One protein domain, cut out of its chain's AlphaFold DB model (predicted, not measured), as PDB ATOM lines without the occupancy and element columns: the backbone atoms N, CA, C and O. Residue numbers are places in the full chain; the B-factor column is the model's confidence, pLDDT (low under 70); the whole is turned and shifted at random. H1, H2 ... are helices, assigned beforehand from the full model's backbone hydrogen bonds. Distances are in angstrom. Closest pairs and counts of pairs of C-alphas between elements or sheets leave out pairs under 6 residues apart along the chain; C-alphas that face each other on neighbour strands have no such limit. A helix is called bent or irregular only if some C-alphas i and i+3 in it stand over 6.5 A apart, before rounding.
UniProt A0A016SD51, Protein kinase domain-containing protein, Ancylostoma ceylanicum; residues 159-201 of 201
ATOM      1  N   ASP A 159     110.541  97.843 126.663       81.62
ATOM      2  CA  ASP A 159     110.093  97.901 125.277       81.62
ATOM      3  C   ASP A 159     109.716  99.339 124.871       81.62
ATOM      4  O   ASP A 159     109.531 100.232 125.705       81.62
ATOM      5  N   LEU A 160     109.591  99.570 123.563       81.81
ATOM      6  CA  LEU A 160     109.349 100.904 123.020       81.81
ATOM      7  C   LEU A 160     108.004 101.501 123.459       81.81
ATOM      8  O   LEU A 160     107.902 102.717 123.620       81.81
ATOM      9  N   MET A 161     106.982 100.668 123.677       80.81
ATOM     10  CA  MET A 161     105.675 101.124 124.149       80.81
ATOM     11  C   MET A 161     105.763 101.569 125.609       80.81
ATOM     12  O   MET A 161     105.278 102.648 125.942       80.81
ATOM     13  N   SER A 162     106.464 100.802 126.446       79.31
ATOM     14  CA  SER A 162     106.775 101.189 127.824       79.31
ATOM     15  C   SER A 162     107.569 102.499 127.878       79.31
ATOM     16  O   SER A 162     107.212 103.410 128.623       79.31
ATOM     17  N   LEU A 163     108.602 102.654 127.041       80.00
ATOM     18  CA  LEU A 163     109.366 103.907 126.929       80.00
ATOM     19  C   LEU A 163     108.485 105.084 126.497       80.00
ATOM     20  O   LEU A 163     108.596 106.178 127.051       80.00
ATOM     21  N   LYS A 164     107.571 104.853 125.550       79.69
ATOM     22  CA  LYS A 164     106.630 105.868 125.078       79.69
ATOM     23  C   LYS A 164     105.591 106.246 126.135       79.69
ATOM     24  O   LYS A 164     105.142 107.386 126.153       79.69
ATOM     25  N   TYR A 165     105.207 105.318 127.002       81.56
ATOM     26  CA  TYR A 165     104.309 105.608 128.116       81.56
ATOM     27  C   TYR A 165     105.010 106.431 129.205       81.56
ATOM     28  O   TYR A 165     104.439 107.385 129.724       81.56
ATOM     29  N   MET A 166     106.274 106.112 129.502       80.94
ATOM     30  CA  MET A 166     107.083 106.857 130.473       80.94
ATOM     31  C   MET A 166     107.445 108.275 130.004       80.94
ATOM     32  O   MET A 166     107.710 109.134 130.840       80.94
ATOM     33  N   SER A 167     107.441 108.532 128.691       79.94
ATOM     34  CA  SER A 167     107.603 109.872 128.119       79.94
ATOM     35  C   SER A 167     106.339 110.299 127.356       79.94
ATOM     36  O   SER A 167     106.159 109.948 126.182       79.94
ATOM     37  N   PRO A 168     105.439 111.087 127.977       68.00
ATOM     38  CA  PRO A 168     104.199 111.511 127.326       68.00
ATOM     39  C   PRO A 168     104.460 112.325 126.045       68.00
ATOM     40  O   PRO A 168     103.688 112.251 125.083       68.00
ATOM     41  N   LYS A 169     105.602 113.018 125.963       79.81
ATOM     42  CA  LYS A 169     106.053 113.735 124.762       79.81
ATOM     43  C   LYS A 169     106.544 112.777 123.673       79.81
ATOM     44  O   LYS A 169     106.885 111.624 123.921       79.81
ATOM     45  N   ARG A 170     106.510 113.205 122.409       82.88
ATOM     46  CA  ARG A 170     107.100 112.415 121.312       82.88
ATOM     47  C   ARG A 170     108.603 112.239 121.563       82.88
ATOM     48  O   ARG A 170     109.220 113.132 122.137       82.88
ATOM     49  N   PHE A 171     109.162 111.105 121.139       85.62
ATOM     50  CA  PHE A 171     110.617 110.958 121.095       85.62
ATOM     51  C   PHE A 171     111.204 112.076 120.237       85.62
ATOM     52  O   PHE A 171     110.567 112.515 119.275       85.62
ATOM     53  N   SER A 172     112.411 112.526 120.579       89.25
ATOM     54  CA  SER A 172     113.130 113.471 119.728       89.25
ATOM     55  C   SER A 172     113.310 112.893 118.319       89.25
ATOM     56  O   SER A 172     113.306 111.672 118.116       89.25
ATOM     57  N   GLU A 173     113.473 113.762 117.323       90.44
ATOM     58  CA  GLU A 173     113.716 113.329 115.940       90.44
ATOM     59  C   GLU A 173     114.956 112.431 115.852       90.44
ATOM     60  O   GLU A 173     114.917 111.381 115.215       90.44
ATOM     61  N   SER A 174     116.018 112.773 116.588       90.88
ATOM     62  CA  SER A 174     117.247 111.975 116.669       90.88
ATOM     63  C   SER A 174     117.001 110.557 117.200       90.88
ATOM     64  O   SER A 174     117.456 109.577 116.605       90.88
ATOM     65  N   THR A 175     116.255 110.409 118.298       87.12
ATOM     66  CA  THR A 175     115.890 109.091 118.847       87.12
ATOM     67  C   THR A 175     114.993 108.321 117.879       87.12
ATOM     68  O   THR A 175     115.220 107.140 117.624       87.12
ATOM     69  N   THR A 176     114.027 108.998 117.255       89.25
ATOM     70  CA  THR A 176     113.130 108.396 116.256       89.25
ATOM     71  C   THR A 176     113.905 107.841 115.058       89.25
ATOM     72  O   THR A 176     113.694 106.692 114.664       89.25
ATOM     73  N   LEU A 177     114.846 108.613 114.508       90.12
ATOM     74  CA  LEU A 177     115.687 108.194 113.384       90.12
ATOM     75  C   LEU A 177     116.599 107.022 113.756       90.12
ATOM     76  O   LEU A 177     116.706 106.062 112.992       90.12
ATOM     77  N   ARG A 178     117.217 107.042 114.943       85.94
ATOM     78  CA  ARG A 178     118.063 105.934 115.417       85.94
ATOM     79  C   ARG A 178     117.269 104.646 115.624       85.94
ATOM     80  O   ARG A 178     117.729 103.580 115.218       85.94
ATOM     81  N   LEU A 179     116.057 104.736 116.175       85.62
ATOM     82  CA  LEU A 179     115.147 103.594 116.289       85.62
ATOM     83  C   LEU A 179     114.738 103.052 114.915       85.62
ATOM     84  O   LEU A 179     114.728 101.833 114.722       85.62
ATOM     85  N   ALA A 180     114.445 103.931 113.952       88.50
ATOM     86  CA  ALA A 180     114.105 103.539 112.586       88.50
ATOM     87  C   ALA A 180     115.267 102.808 111.896       88.50
ATOM     88  O   ALA A 180     115.072 101.716 111.364       88.50
ATOM     89  N   ILE A 181     116.489 103.350 111.971       88.19
ATOM     90  CA  ILE A 181     117.696 102.732 111.398       88.19
ATOM     91  C   ILE A 181     117.953 101.359 112.026       88.19
ATOM     92  O   ILE A 181     118.147 100.379 111.306       88.19
ATOM     93  N   SER A 182     117.907 101.262 113.357       84.94
ATOM     94  CA  SER A 182     118.095  99.999 114.079       84.94
ATOM     95  C   SER A 182     117.041  98.952 113.707       84.94
ATOM     96  O   SER A 182     117.376  97.787 113.492       84.94
ATOM     97  N   SER A 183     115.780  99.367 113.569       86.62
ATOM     98  CA  SER A 183     114.682  98.482 113.158       86.62
ATOM     99  C   SER A 183     114.873  97.980 111.724       86.62
ATOM    100  O   SER A 183     114.793  96.778 111.478       86.62
ATOM    101  N   LEU A 184     115.204  98.868 110.782       88.12
ATOM    102  CA  LEU A 184     115.486  98.493 109.391       88.12
ATOM    103  C   LEU A 184     116.696  97.558 109.285       88.12
ATOM    104  O   LEU A 184     116.672  96.592 108.522       88.12
ATOM    105  N   TYR A 185     117.743  97.799 110.078       85.56
ATOM    106  CA  TYR A 185     118.908  96.922 110.131       85.56
ATOM    107  C   TYR A 185     118.540  95.521 110.637       85.56
ATOM    108  O   TYR A 185     118.953  94.526 110.043       85.56
ATOM    109  N   ALA A 186     117.724  95.424 111.688       83.50
ATOM    110  CA  ALA A 186     117.231  94.147 112.197       83.50
ATOM    111  C   ALA A 186     116.361  93.395 111.168       83.50
ATOM    112  O   ALA A 186     116.550  92.193 110.994       83.50
ATOM    113  N   ILE A 187     115.487  94.086 110.424       85.44
ATOM    114  CA  ILE A 187     114.696  93.471 109.339       85.44
ATOM    115  C   ILE A 187     115.618  92.919 108.247       85.44
ATOM    116  O   ILE A 187     115.542  91.738 107.918       85.44
ATOM    117  N   LYS A 188     116.561  93.734 107.758       85.69
ATOM    118  CA  LYS A 188     117.530  93.332 106.726       85.69
ATOM    119  C   LYS A 188     118.355  92.109 107.137       85.69
ATOM    120  O   LYS A 188     118.711  91.279 106.303       85.69
ATOM    121  N   GLN A 189     118.692  92.005 108.420       81.75
ATOM    122  CA  GLN A 189     119.405  90.857 108.977       81.75
ATOM    123  C   GLN A 189     118.577  89.562 108.890       81.75
ATOM    124  O   GLN A 189     119.109  88.523 108.501       81.75
ATOM    125  N   VAL A 190     117.273  89.629 109.171       80.56
ATOM    126  CA  VAL A 190     116.354  88.484 109.040       80.56
ATOM    127  C   VAL A 190     116.077  88.144 107.571       80.56
ATOM    128  O   VAL A 190     116.081  86.972 107.205       80.56
ATOM    129  N   GLU A 191     115.897  89.141 106.704       79.44
ATOM    130  CA  GLU A 191     115.680  88.927 105.265       79.44
ATOM    131  C   GLU A 191     116.848  88.200 104.602       79.44
ATOM    132  O   GLU A 191     116.637  87.244 103.860       79.44
ATOM    133  N   LYS A 192     118.091  88.599 104.905       73.06
ATOM    134  CA  LYS A 192     119.287  87.903 104.405       73.06
ATOM    135  C   LYS A 192     119.296  86.425 104.788       73.06
ATOM    136  O   LYS A 192     119.714  85.595 103.985       73.06
ATOM    137  N   PHE A 193     118.833  86.100 105.993       68.50
ATOM    138  CA  PHE A 193     118.701  84.715 106.430       68.50
ATOM    139  C   PHE A 193     117.653  83.952 105.605       68.50
ATOM    140  O   PHE A 193     117.933  82.846 105.144       68.50
ATOM    141  N   ILE A 194     116.477  84.547 105.381       68.19
ATOM    142  CA  ILE A 194     115.407  83.935 104.575       68.19
ATOM    143  C   ILE A 194     115.871  83.737 103.122       68.19
ATOM    144  O   ILE A 194     115.693  82.661 102.561       68.19
ATOM    145  N   ALA A 195     116.529  84.734 102.527       63.59
ATOM    146  CA  ALA A 195     117.003  84.672 101.146       63.59
ATOM    147  C   ALA A 195     118.104  83.617 100.932       63.59
ATOM    148  O   ALA A 195     118.060  82.886  99.948       63.59
ATOM    149  N   PHE A 196     119.055  83.484 101.867       60.31
ATOM    150  CA  PHE A 196     120.132  82.485 101.786       60.31
ATOM    151  C   PHE A 196     119.616  81.036 101.750       60.31
ATOM    152  O   PHE A 196     120.257  80.159 101.172       60.31
ATOM    153  N   ARG A 197     118.456  80.772 102.362       59.53
ATOM    154  CA  ARG A 197     117.812  79.451 102.354       59.53
ATOM    155  C   ARG A 197     117.256  79.087 100.982       59.53
ATOM    156  O   ARG A 197     117.478  77.971 100.537       59.53
ATOM    157  N   ASN A 198     116.632  80.044 100.300       54.81
ATOM    158  CA  ASN A 198     116.024  79.828  98.984       54.81
ATOM    159  C   ASN A 198     117.051  79.628  97.857       54.81
ATOM    160  O   ASN A 198     116.675  79.266  96.752       54.81
ATOM    161  N   THR A 199     118.336  79.890  98.111       50.66
ATOM    162  CA  THR A 199     119.427  79.694  97.137       50.66
ATOM    163  C   THR A 199     120.215  78.395  97.333       50.66
ATOM    164  O   THR A 199     121.194  78.173  96.626       50.66
ATOM    165  N   LYS A 200     119.867  77.578  98.338       48.84
ATOM    166  CA  LYS A 200     120.560  76.313  98.655       48.84
ATOM    167  C   LYS A 200     119.684  75.063  98.493       48.84
ATOM    168  O   LYS A 200     120.124  73.982  98.883       48.84
ATOM    169  N   GLU A 201     118.491  75.226  97.934       40.84
ATOM    170  CA  GLU A 201     117.686  74.153  97.333       40.84
ATOM    171  C   GLU A 201     117.880  74.189  95.815       40.84
ATOM    172  O   GLU A 201     117.953  73.093  95.218       40.84
TER     173      GLU A 201
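Overview. This is residues 159 to 201 of the 201 residues of the protein "Protein kinase domain-containing protein" of Ancylostoma ceylanicum (UniProt A0A016SD51). One long helix, H2, makes most of the length of a hook-shaped rod; the short helix H1 folds back beside its first part across an open gap. The printed part has 43 residues with two named helices, H1 then H2, and no named strand; the class is all helix. The whole is extended, with a radius of gyration of the C-alphas of 15.6 A and spans of 50 by 19 by 7 A.

Arrangement. H2, residues 173 to 198, is apart from H1, residues 160 to 166, with no C-alpha of the one within 8 A of the other. A short link of 6 residues joins them. Residues 180 to 201, of which 180 to 198 belong to H2, stand free. In H1 every O i to N i+4 pair is within hydrogen-bond range; in H2, 20 of 22 are.

Along the chain. H2 measures 37.6 A, from C-alpha 173 at (113.716, 113.329, 115.940) to C-alpha 198 at (116.024, 79.828, 98.984). H1, 9.8 A, begins at C-alpha 160 at (109.349, 100.904, 123.020). Neither is bent.

Size, cuts and confidence. The two C-alphas farthest apart, of Pro 168 and Glu 201, are 49.8 A apart. The printed part has no cut. The model's pLDDT is under 70 at residue 168 and residues 193 to 201.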